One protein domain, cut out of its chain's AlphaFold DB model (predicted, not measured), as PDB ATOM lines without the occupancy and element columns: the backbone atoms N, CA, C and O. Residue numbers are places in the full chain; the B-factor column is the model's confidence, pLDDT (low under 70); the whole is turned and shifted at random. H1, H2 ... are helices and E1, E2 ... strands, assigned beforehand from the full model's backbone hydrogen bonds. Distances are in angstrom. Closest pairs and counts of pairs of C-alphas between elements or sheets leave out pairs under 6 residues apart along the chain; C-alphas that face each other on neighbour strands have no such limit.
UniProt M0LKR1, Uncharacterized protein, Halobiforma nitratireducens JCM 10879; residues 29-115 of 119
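AT A GLANCE: This is residues 29 to 115 of the 119 residues of an uncharacterized protein of Halobiforma nitratireducens JCM 10879 (UniProt M0LKR1). A strongly twisted sheet of four strands makes the core, with helix H2 packed over one face and the short helix H3, right after E4, over a small part of the opposite face. At one end of the sheet, the long loop from E2 to E3 reaches out, with the small helix H1 in it. The printed part has 87 residues with three named helices and four named strands, in the order E1, E2, H1, E3, H2, E4, H3; the sheet runs E3, E2, E1, E4, all antiparallel, and the class is mixed, helices and strands. The whole is compact, with a radius of gyration of the C-alphas of 13.0 A, and it spans 34 by 30 by 21 A.

HOW THE PARTS SIT: E1, residues 29 to 34, and E2, residues 37 to 45, are a hairpin, antiparallel at 156 degrees, with N 30 and O 41 2.8 A apart, within hydrogen-bond range. E3, residues 70 to 76, is an edge strand antiparallel to E2 at 157 degrees, with N 71 and O 44 at 2.8 A. Residues 73 to 74 of E3 also form a short antiparallel pairing with residues 84 to 85. The other edge strand, E4, residues 101 to 106, is antiparallel to E1 at 153 degrees, with N 31 and O 103 at 2.7 A. H1, residues 55 to 58, is not on the sheet; its closest C-alpha to E3 is that of Leu 57, 7.6 A from that of Ala 71. H2, residues 88 to 95, is on the sheet at a height of 8.8 A, over E2 and only just over E3, with 3 of its C-alphas on E3. On the local plane it stands at 28 degrees to E2, only just along the strands; its closest C-alphas to E3 are those of Arg 88 and Pro 72, 5.9 A apart. H3, residues 107 to 114, is on the opposite face at a height of 8.5 A, only just over E1 and E4 with 3 C-alphas on each. H2 and H3 are apart. In H2 and H3 every O i to N i+4 pair is within hydrogen-bond range; H1 is too short for such a pair.

IN THESE COORDINATES: E1 begins at C-alpha 29 (108.658, 168.836, 205.114) and is 15.7 A long. E2 measures 25.1 A, E3 19.3 A and E4 16.6 A. H1 measures 5.4 A, H2 10.5 A, and H3 10.1 A, ending at C-alpha 114 (114.061, 180.589, 202.495).

THE WHOLE: The C-alphas farthest apart, those of Asp 36 and Ala 62, are 35.8 A from each other. The printed part has no cut. The links H1 to E3 and E3 to H2 are long. Mean pLDDT of the printed part is 78.0, and residues 50 to 67 and 78 to 80 are under 70.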
ATOM      1  N   LEU A  29     109.227 168.616 206.437       88.62
ATOM      2  CA  LEU A  29     108.658 168.836 205.114       88.62
ATOM      3  C   LEU A  29     109.160 167.798 204.118       88.62
ATOM      4  O   LEU A  29     110.294 167.332 204.189       88.62
ATOM      5  N   LEU A  30     108.332 167.486 203.128       91.19
ATOM      6  CA  LEU A  30     108.714 166.707 201.957       91.19
ATOM      7  C   LEU A  30     109.238 167.646 200.878       91.19
ATOM      8  O   LEU A  30     108.471 168.382 200.262       91.19
ATOM      9  N   ARG A  31     110.534 167.586 200.599       90.81
ATOM     10  CA  ARG A  31     111.123 168.166 199.397       90.81
ATOM     11  C   ARG A  31     110.920 167.211 198.231       90.81
ATOM     12  O   ARG A  31     111.326 166.059 198.310       90.81
ATOM     13  N   CYS A  32     110.357 167.709 197.143       90.25
ATOM     14  CA  CYS A  32     110.058 166.945 195.942       90.25
ATOM     15  C   CYS A  32     110.630 167.644 194.719       90.25
ATOM     16  O   CYS A  32     110.388 168.833 194.509       90.25
ATOM     17  N   ARG A  33     111.362 166.907 193.888       88.38
ATOM     18  CA  ARG A  33     111.879 167.421 192.622       88.38
ATOM     19  C   ARG A  33     111.038 166.900 191.464       88.38
ATOM     20  O   ARG A  33     110.963 165.694 191.251       88.38
ATOM     21  N   TYR A  34     110.444 167.817 190.706       83.38
ATOM     22  CA  TYR A  34     109.667 167.513 189.506       83.38
ATOM     23  C   TYR A  34     110.196 168.350 188.337       83.38
ATOM     24  O   TYR A  34     110.013 169.568 188.293       83.38
ATOM     25  N   GLY A  35     110.909 167.700 187.413       83.88
ATOM     26  CA  GLY A  35     111.677 168.396 186.377       83.88
ATOM     27  C   GLY A  35     112.747 169.317 186.986       83.88
ATOM     28  O   GLY A  35     113.536 168.897 187.837       83.88
ATOM     29  N   ASP A  36     112.753 170.582 186.562       83.94
ATOM     30  CA  ASP A  36     113.641 171.637 187.077       83.94
ATOM     31  C   ASP A  36     113.091 172.370 188.312       83.94
ATOM     32  O   ASP A  36     113.781 173.211 188.897       83.94
ATOM     33  N   ALA A  37     111.862 172.053 188.724       84.19
ATOM     34  CA  ALA A  37     111.230 172.645 189.892       84.19
ATOM     35  C   ALA A  37     111.496 171.804 191.145       84.19
ATOM     36  O   ALA A  37     111.439 170.569 191.128       84.19
ATOM     37  N   THR A  38     111.750 172.489 192.259       88.56
ATOM     38  CA  THR A  38     111.710 171.883 193.593       88.56
ATOM     39  C   THR A  38     110.511 172.441 194.347       88.56
ATOM     40  O   THR A  38     110.349 173.656 194.471       88.56
ATOM     41  N   TRP A  39     109.679 171.538 194.844       90.12
ATOM     42  CA  TRP A  39     108.526 171.827 195.681       90.12
ATOM     43  C   TRP A  39     108.802 171.346 197.098       90.12
ATOM     44  O   TRP A  39     109.464 170.328 197.294       90.12
ATOM     45  N   TYR A  40     108.280 172.060 198.083       89.88
ATOM     46  CA  TYR A  40     108.262 171.605 199.469       89.88
ATOM     47  C   TYR A  40     106.813 171.429 199.893       89.88
ATOM     48  O   TYR A  40     105.987 172.280 199.584       89.88
ATOM     49  N   TYR A  41     106.497 170.343 200.586       89.56
ATOM     50  CA  TYR A  41     105.158 170.059 201.088       89.56
ATOM     51  C   TYR A  41     105.212 169.827 202.584       89.56
ATOM     52  O   TYR A  41     106.066 169.086 203.069       89.56
ATOM     53  N   GLY A  42     104.296 170.444 203.314       88.69
ATOM     54  CA  GLY A  42     104.298 170.393 204.766       88.69
ATOM     55  C   GLY A  42     102.911 170.504 205.355       88.69
ATOM     56  O   GLY A  42     101.896 170.514 204.654       88.69
ATOM     57  N   LEU A  43     102.906 170.573 206.675       85.81
ATOM     58  CA  LEU A  43     101.730 170.788 207.491       85.81
ATOM     59  C   LEU A  43     101.981 172.034 208.335       85.81
ATOM     60  O   LEU A  43     102.859 172.019 209.193       85.81
ATOM     61  N   GLU A  44     101.209 173.087 208.087       83.00
ATOM     62  CA  GLU A  44     101.297 174.358 208.809       83.00
ATOM     63  C   GLU A  44     100.130 174.520 209.771       83.00
ATOM     64  O   GLU A  44      99.054 173.949 209.575       83.00
ATOM     65  N   GLN A  45     100.311 175.336 210.805       82.06
ATOM     66  CA  GLN A  45      99.203 175.679 211.690       82.06
ATOM     67  C   GLN A  45      98.119 176.424 210.906       82.06
ATOM     68  O   GLN A  45      98.399 177.414 210.233       82.06
ATOM     69  N   ARG A  46      96.851 176.025 211.072       74.94
ATOM     70  CA  ARG A  46      95.685 176.728 210.489       74.94
ATOM     71  C   ARG A  46      95.485 178.165 210.986       74.94
ATOM     72  O   ARG A  46      94.470 178.770 210.682       74.94
ATOM     73  N   SER A  47      96.372 178.691 211.818       73.00
ATOM     74  CA  SER A  47      96.380 180.101 212.219       73.00
ATOM     75  C   SER A  47      97.495 180.891 211.533       73.00
ATOM     76  O   SER A  47      97.494 182.113 211.621       73.00
ATOM     77  N   ALA A  48      98.447 180.207 210.890       73.25
ATOM     78  CA  ALA A  48      99.617 180.800 210.249       73.25
ATOM     79  C   ALA A  48      99.420 181.053 208.745       73.25
ATOM     80  O   ALA A  48     100.117 181.882 208.174       73.25
ATOM     81  N   ILE A  49      98.465 180.376 208.104       71.06
ATOM     82  CA  ILE A  49      98.063 180.670 206.721       71.06
ATOM     83  C   ILE A  49      97.147 181.928 206.749       71.06
ATOM     84  O   ILE A  49      96.452 182.154 207.746       71.06
ATOM     85  N   PRO A  50      97.139 182.805 205.737       65.88
ATOM     86  CA  PRO A  50      96.247 183.970 205.695       65.88
ATOM     87  C   PRO A  50      94.783 183.595 205.393       65.88
ATOM     88  O   PRO A  50      94.504 182.719 204.577       65.88
ATOM     89  N   TYR A  51      93.831 184.264 206.069       55.78
ATOM     90  CA  TYR A  51      92.391 183.921 206.099       55.78
ATOM     91  C   TYR A  51      91.740 183.788 204.705       55.78
ATOM     92  O   TYR A  51      90.874 182.939 204.498       55.78
ATOM     93  N   GLU A  52      92.187 184.591 203.739       62.00
ATOM     94  CA  GLU A  52      91.638 184.636 202.379       62.00
ATOM     95  C   GLU A  52      91.918 183.356 201.565       62.00
ATOM     96  O   GLU A  52      91.205 183.072 200.606       62.00
ATOM     97  N   GLU A  53      92.880 182.527 201.985       60.41
ATOM     98  CA  GLU A  53      93.266 181.297 201.282       60.41
ATOM     99  C   GLU A  53      92.686 180.002 201.905       60.41
ATOM    100  O   GLU A  53      92.991 178.898 201.444       60.41
ATOM    101  N   TYR A  54      91.826 180.104 202.936       61.88
ATOM    102  CA  TYR A  54      91.243 178.948 203.652       61.88
ATOM    103  C   TYR A  54      89.859 178.498 203.188       61.88
ATOM    104  O   TYR A  54      89.366 177.494 203.708       61.88
ATOM    105  N   ASP A  55      89.205 179.196 202.262       63.44
ATOM    106  CA  ASP A  55      87.800 178.910 201.923       63.44
ATOM    107  C   ASP A  55      87.594 177.433 201.513       63.44
ATOM    108  O   ASP A  55      86.693 176.734 201.986       63.44
ATOM    109  N   TRP A  56      88.555 176.873 200.773       64.50
ATOM    110  CA  TRP A  56      88.552 175.459 200.396       64.50
ATOM    111  C   TRP A  56      88.920 174.501 201.555       64.50
ATOM    112  O   TRP A  56      88.488 173.349 201.551       64.50
ATOM    113  N   LEU A  57      89.686 174.949 202.560       63.03
ATOM    114  CA  LEU A  57      90.035 174.189 203.776       63.03
ATOM    115  C   LEU A  57      88.817 174.010 204.689       63.03
ATOM    116  O   LEU A  57      88.659 172.972 205.339       63.03
ATOM    117  N   GLU A  58      87.949 175.016 204.735       65.94
ATOM    118  CA  GLU A  58      86.662 174.948 205.426       65.94
ATOM    119  C   GLU A  58      85.692 174.007 204.703       65.94
ATOM    120  O   GLU A  58      84.972 173.253 205.364       65.94
ATOM    121  N   ALA A  59      85.757 173.966 203.368       64.38
ATOM    122  CA  ALA A  59      84.982 173.059 202.523       64.38
ATOM    123  C   ALA A  59      85.420 171.580 202.606       64.38
ATOM    124  O   ALA A  59      84.701 170.698 202.125       64.38
ATOM    125  N   LEU A  60      86.566 171.269 203.228       62.34
ATOM    126  CA  LEU A  60      86.989 169.882 203.433       62.34
ATOM    127  C   LEU A  60      86.107 169.169 204.475       62.34
ATOM    128  O   LEU A  60      85.840 169.728 205.548       62.34
ATOM    129  N   PRO A  61      85.737 167.894 204.234       59.03
ATOM    130  CA  PRO A  61      85.034 167.084 205.221       59.03
ATOM    131  C   PRO A  61      85.814 167.026 206.538       59.03
ATOM    132  O   PRO A  61      87.040 166.915 206.534       59.03
ATOM    133  N   ALA A  62      85.113 167.018 207.675       57.41
ATOM    134  CA  ALA A  62      85.744 166.987 208.998       57.41
ATOM    135  C   ALA A  62      86.741 165.823 209.181       57.41
ATOM    136  O   ALA A  62      87.750 165.995 209.852       57.41
ATOM    137  N   GLY A  63      86.505 164.674 208.534       53.69
ATOM    138  CA  GLY A  63      87.411 163.515 208.565       53.69
ATOM    139  C   GLY A  63      88.699 163.658 207.741       53.69
ATOM    140  O   GLY A  63      89.571 162.805 207.839       53.69
ATOM    141  N   VAL A  64      88.821 164.715 206.932       59.41
ATOM    142  CA  VAL A  64      90.021 165.043 206.137       59.41
ATOM    143  C   VAL A  64      90.884 166.092 206.849       59.41
ATOM    144  O   VAL A  64      92.060 166.262 206.525       59.41
ATOM    145  N   ARG A  65      90.317 166.793 207.839       64.62
ATOM    146  CA  ARG A  65      91.038 167.781 208.641       64.62
ATOM    147  C   ARG A  65      92.034 167.063 209.543       64.62
ATOM    148  O   ARG A  65      91.693 166.071 210.186       64.62
ATOM    149  N   ASP A  66      93.259 167.575 209.607       68.56
ATOM    150  CA  ASP A  66      94.246 167.022 210.523       68.56
ATOM    151  C   ASP A  66      93.782 167.287 211.969       68.56
ATOM    152  O   ASP A  66      93.499 168.441 212.316       68.56
ATOM    153  N   PRO A  67      93.689 166.258 212.832       67.94
ATOM    154  CA  PRO A  67      93.213 166.420 214.205       67.94
ATOM    155  C   PRO A  67      94.121 167.326 215.047       67.94
ATOM    156  O   PRO A  67      93.702 167.800 216.099       67.94
ATOM    157  N   ARG A  68      95.350 167.593 214.587       75.25
ATOM    158  CA  ARG A  68      96.300 168.509 215.227       75.25
ATOM    159  C   ARG A  68      96.044 169.976 214.864       75.25
ATOM    160  O   ARG A  68      96.777 170.837 215.329       75.25
ATOM    161  N   GLY A  69      95.035 170.269 214.038       77.75
ATOM    162  CA  GLY A  69      94.760 171.627 213.561       77.75
ATOM    163  C   GLY A  69      95.721 172.094 212.466       77.75
ATOM    164  O   GLY A  69      95.826 173.294 212.220       77.75
ATOM    165  N   LEU A  70      96.399 171.153 211.803       81.19
ATOM    166  CA  LEU A  70      97.354 171.439 210.739       81.19
ATOM    167  C   LEU A  70      96.686 171.413 209.357       81.19
ATOM    168  O   LEU A  70      95.817 170.586 209.077       81.19
ATOM    169  N   ALA A  71      97.113 172.313 208.480       82.50
ATOM    170  CA  ALA A  71      96.687 172.394 207.094       82.50
ATOM    171  C   ALA A  71      97.828 171.988 206.150       82.50
ATOM    172  O   ALA A  71      98.966 172.416 206.343       82.50
ATOM    173  N   PRO A  72      97.539 171.176 205.121       84.88
ATOM    174  CA  PRO A  72      98.503 170.870 204.077       84.88
ATOM    175  C   PRO A  72      98.806 172.106 203.227       84.88
ATOM    176  O   PRO A  72      97.903 172.796 202.748       84.88
ATOM    177  N   VAL A  73     100.094 172.349 203.020       84.44
ATOM    178  CA  VAL A  73     100.605 173.477 202.236       84.44
ATOM    179  C   VAL A  73     101.720 173.020 201.309       84.44
ATOM    180  O   VAL A  73     102.363 171.988 201.540       84.44
ATOM    181  N   ARG A  74     101.964 173.807 200.263       86.94
ATOM    182  CA  ARG A  74     103.128 173.667 199.390       86.94
ATOM    183  C   ARG A  74     103.887 174.985 199.278       86.94
ATOM    184  O   ARG A  74     103.282 176.044 199.363       86.94
ATOM    185  N   TYR A  75     105.176 174.895 198.989       85.19
ATOM    186  CA  TYR A  75     106.061 176.031 198.727       85.19
ATOM    187  C   TYR A  75     106.817 175.784 197.424       85.19
ATOM    188  O   TYR A  75     107.195 174.637 197.142       85.19
ATOM    189  N   HIS A  76     107.085 176.839 196.655       82.38
ATOM    190  CA  HIS A  76     107.896 176.746 195.446       82.38
ATOM    191  C   HIS A  76     109.314 177.261 195.706       82.38
ATOM    192  O   HIS A  76     109.515 178.383 196.149       82.38
ATOM    193  N   SER A  77     110.325 176.455 195.379       74.62
ATOM    194  CA  SER A  77     111.736 176.767 195.676       74.62
ATOM    195  C   SER A  77     112.312 178.044 195.048       74.62
ATOM    196  O   SER A  77     113.415 178.430 195.427       74.62
ATOM    197  N   ARG A  78     111.651 178.648 194.048       66.69
ATOM    198  CA  ARG A  78     112.222 179.751 193.247       66.69
ATOM    199  C   ARG A  78     111.364 181.004 193.152       66.69
ATOM    200  O   ARG A  78     111.911 182.046 192.816       66.69
ATOM    201  N   GLU A  79     110.060 180.894 193.368       63.91
ATOM    202  CA  GLU A  79     109.126 181.991 193.081       63.91
ATOM    203  C   GLU A  79     108.499 182.508 194.368       63.91
ATOM    204  O   GLU A  79     108.614 183.693 194.654       63.91
ATOM    205  N   GLU A  80     107.925 181.618 195.181       62.69
ATOM    206  CA  GLU A  80     107.217 181.983 196.406       62.69
ATOM    207  C   GLU A  80     107.472 180.909 197.472       62.69
ATOM    208  O   GLU A  80     107.070 179.746 197.339       62.69
ATOM    209  N   PHE A  81     108.174 181.309 198.535       74.62
ATOM    210  CA  PHE A  81     108.292 180.531 199.769       74.62
ATOM    211  C   PHE A  81     107.129 180.797 200.737       74.62
ATOM    212  O   PHE A  81     107.172 180.355 201.886       74.62
ATOM    213  N   ASP A  82     106.082 181.467 200.259       75.62
ATOM    214  CA  ASP A  82     104.812 181.588 200.951       75.62
ATOM    215  C   ASP A  82     104.060 180.247 200.942       75.62
ATOM    216  O   ASP A  82     104.100 179.502 199.953       75.62
ATOM    217  N   PRO A  83     103.413 179.880 202.060       77.81
ATOM    218  CA  PRO A  83     102.655 178.644 202.154       77.81
ATOM    219  C   PRO A  83     101.412 178.729 201.271       77.81
ATOM    220  O   PRO A  83     100.423 179.340 201.654       77.81
ATOM    221  N   ILE A  84     101.424 178.039 200.132       82.81
ATOM    222  CA  ILE A  84     100.257 177.934 199.256       82.81
ATOM    223  C   ILE A  84      99.380 176.789 199.764       82.81
ATOM    224  O   ILE A  84      99.784 175.613 199.682       82.81
ATOM    225  N   PRO A  85      98.167 177.068 200.262       81.75
ATOM    226  CA  PRO A  85      97.308 176.031 200.801       81.75
ATOM    227  C   PRO A  85      96.939 175.042 199.685       81.75
ATOM    228  O   PRO A  85      96.509 175.433 198.603       81.75
ATOM    229  N   THR A  86      97.163 173.743 199.914       81.50
ATOM    230  CA  THR A  86      97.026 172.726 198.858       81.50
ATOM    231  C   THR A  86      96.328 171.470 199.372       81.50
ATOM    232  O   THR A  86      96.731 170.938 200.406       81.50
ATOM    233  N   PRO A  87      95.326 170.921 198.655       79.81
ATOM    234  CA  PRO A  87      94.660 169.694 199.066       79.81
ATOM    235  C   PRO A  87      95.634 168.530 199.237       79.81
ATOM    236  O   PRO A  87      96.492 168.271 198.394       79.81
ATOM    237  N   ARG A  88      95.438 167.759 200.308       80.56
ATOM    238  CA  ARG A  88      96.269 166.591 200.630       80.56
ATOM    239  C   ARG A  88      96.331 165.565 199.496       80.56
ATOM    240  O   ARG A  88      97.373 164.959 199.280       80.56
ATOM    241  N   THR A  89      95.236 165.401 198.755       80.94
ATOM    242  CA  THR A  89      95.152 164.511 197.589       80.94
ATOM    243  C   THR A  89      96.071 164.949 196.453       80.94
ATOM    244  O   THR A  89      96.747 164.107 195.875       80.94
ATOM    245  N   VAL A  90      96.155 166.254 196.181       83.56
ATOM    246  CA  VAL A  90      97.056 166.818 195.164       83.56
ATOM    247  C   VAL A  90      98.511 166.591 195.565       83.56
ATOM    248  O   VAL A  90      99.319 166.161 194.750       83.56
ATOM    249  N   ILE A  91      98.847 166.814 196.839       86.06
ATOM    250  CA  ILE A  91     100.198 166.542 197.349       86.06
ATOM    251  C   ILE A  91     100.532 165.054 197.206       86.06
ATOM    252  O   ILE A  91     101.591 164.712 196.690       86.06
ATOM    253  N   ALA A  92      99.631 164.165 197.626       84.88
ATOM    254  CA  ALA A  92      99.838 162.724 197.526       84.88
ATOM    255  C   ALA A  92     100.034 162.255 196.077       84.88
ATOM    256  O   ALA A  92     100.900 161.419 195.830       84.88
ATOM    257  N   GLU A  93      99.274 162.807 195.130       84.62
ATOM    258  CA  GLU A  93      99.426 162.519 193.702       84.62
ATOM    259  C   GLU A  93     100.809 162.936 193.185       84.62
ATOM    260  O   GLU A  93     101.500 162.130 192.564       84.62
ATOM    261  N   VAL A  94     101.251 164.160 193.496       86.38
ATOM    262  CA  VAL A  94     102.553 164.669 193.040       86.38
ATOM    263  C   VAL A  94     103.704 163.873 193.652       86.38
ATOM    264  O   VAL A  94     104.588 163.412 192.936       86.38
ATOM    265  N   VAL A  95     103.690 163.672 194.970       86.69
ATOM    266  CA  VAL A  95     104.749 162.947 195.694       86.69
ATOM    267  C   VAL A  95     104.766 161.460 195.326       86.69
ATOM    268  O   VAL A  95     105.819 160.830 195.328       86.69
ATOM    269  N   GLY A  96     103.603 160.880 195.018       84.00
ATOM    270  CA  GLY A  96     103.470 159.482 194.614       84.00
ATOM    271  C   GLY A  96     103.938 159.197 193.187       84.00
ATOM    272  O   GLY A  96     104.004 158.028 192.800       84.00
ATOM    273  N   HIS A  97     104.255 160.226 192.397       85.19
ATOM    274  CA  HIS A  97     104.682 160.053 191.016       85.19
ATOM    275  C   HIS A  97     106.085 159.415 190.951       85.19
ATOM    276  O   HIS A  97     107.025 159.935 191.551       85.19
ATOM    277  N   PRO A  98     106.292 158.329 190.180       82.25
ATOM    278  CA  PRO A  98     107.536 157.546 190.215       82.25
ATOM    279  C   PRO A  98     108.776 158.294 189.707       82.25
ATOM    280  O   PRO A  98     109.899 157.846 189.915       82.25
ATOM    281  N   THR A  99     108.586 159.414 189.011       85.31
ATOM    282  CA  THR A  99     109.677 160.259 188.500       85.31
ATOM    283  C   THR A  99     110.068 161.382 189.460       85.31
ATOM    284  O   THR A  99     110.937 162.180 189.116       85.31
ATOM    285  N   VAL A 100     109.394 161.504 190.607       86.00
ATOM    286  CA  VAL A 100     109.677 162.535 191.604       86.00
ATOM    287  C   VAL A 100     110.700 162.007 192.595       86.00
ATOM    288  O   VAL A 100     110.494 160.982 193.241       86.00
ATOM    289  N   ASP A 101     111.804 162.737 192.727       88.44
ATOM    290  CA  ASP A 101     112.777 162.505 193.791       88.44
ATOM    291  C   ASP A 101     112.281 163.185 195.073       88.44
ATOM    292  O   ASP A 101     111.985 164.384 195.061       88.44
ATOM    293  N   VAL A 102     112.147 162.421 196.158       87.75
ATOM    294  CA  VAL A 102     111.539 162.870 197.419       87.75
ATOM    295  C   VAL A 102     112.558 162.762 198.546       87.75
ATOM    296  O   VAL A 102     113.213 161.738 198.685       87.75
ATOM    297  N   ALA A 103     112.647 163.785 199.395       89.56
ATOM    298  CA  ALA A 103     113.439 163.771 200.622       89.56
ATOM    299  C   ALA A 103     112.701 164.475 201.765       89.56
ATOM    300  O   ALA A 103     112.002 165.459 201.534       89.56
ATOM    301  N   ILE A 104     112.879 164.014 203.005       89.12
ATOM    302  CA  ILE A 104     112.391 164.737 204.189       89.12
ATOM    303  C   ILE A 104     113.450 165.768 204.595       89.12
ATOM    304  O   ILE A 104     114.621 165.421 204.751       89.12
ATOM    305  N   VAL A 105     113.042 167.024 204.762       87.31
ATOM    306  CA  VAL A 105     113.883 168.131 205.233       87.31
ATOM    307  C   VAL A 105     113.262 168.762 206.476       87.31
ATOM    308  O   VAL A 105     112.041 168.848 206.589       87.31
ATOM    309  N   GLY A 106     114.099 169.186 207.421       86.31
ATOM    310  CA  GLY A 106     113.634 169.862 208.635       86.31
ATOM    311  C   GLY A 106     113.327 171.345 208.407       86.31
ATOM    312  O   GLY A 106     113.877 171.968 207.501       86.31
ATOM    313  N   GLU A 107     112.512 171.935 209.278       79.50
ATOM    314  CA  GLU A 107     112.090 173.340 209.241       79.50
ATOM    315  C   GLU A 107     113.288 174.286 209.261       79.50
ATOM    316  O   GLU A 107     113.338 175.216 208.472       79.50
ATOM    317  N   THR A 108     114.322 174.000 210.056       82.69
ATOM    318  CA  THR A 108     115.563 174.795 210.071       82.69
ATOM    319  C   THR A 108     116.292 174.768 208.723       82.69
ATOM    320  O   THR A 108     116.840 175.779 208.279       82.69
ATOM    321  N   GLN A 109     116.298 173.617 208.043       82.06
ATOM    322  CA  GLN A 109     116.871 173.514 206.699       82.06
ATOM    323  C   GLN A 109     116.013 174.275 205.690       82.06
ATOM    324  O   GLN A 109     116.561 174.928 204.806       82.06
ATOM    325  N   LEU A 110     114.684 174.232 205.834       78.38
ATOM    326  CA  LEU A 110     113.789 175.023 205.000       78.38
ATOM    327  C   LEU A 110     113.968 176.523 205.246       78.38
ATOM    328  O   LEU A 110     114.099 177.256 204.279       78.38
ATOM    329  N   ALA A 111     114.055 176.974 206.495       78.69
ATOM    330  CA  ALA A 111     114.332 178.362 206.857       78.69
ATOM    331  C   ALA A 111     115.648 178.838 206.224       78.69
ATOM    332  O   ALA A 111     115.705 179.892 205.602       78.69
ATOM    333  N   THR A 112     116.688 178.000 206.251       80.75
ATOM    334  CA  THR A 112     117.950 178.283 205.545       80.75
ATOM    335  C   THR A 112     117.729 178.447 204.034       80.75
ATOM    336  O   THR A 112     118.271 179.364 203.423       80.75
ATOM    337  N   LEU A 113     116.903 177.592 203.421       73.12
ATOM    338  CA  LEU A 113     116.557 177.666 201.994       73.12
ATOM    339  C   LEU A 113     115.680 178.880 201.643       73.12
ATOM    340  O   LEU A 113     115.778 179.380 200.526       73.12
ATOM    341  N   ARG A 114     114.864 179.360 202.588       73.81
ATOM    342  CA  ARG A 114     114.061 180.589 202.495       73.81
ATOM    343  C   ARG A 114     114.897 181.864 202.663       73.81
ATOM    344  O   ARG A 114     114.392 182.955 202.429       73.81
ATOM    345  N   GLY A 115     116.167 181.738 203.058       70.81
ATOM    346  CA  GLY A 115     117.018 182.879 203.406       70.81
ATOM    347  C   GLY A 115     116.755 183.440 204.809       70.81
ATOM    348  O   GLY A 115     117.162 184.558 205.097       70.81
TER     349      GLY A 115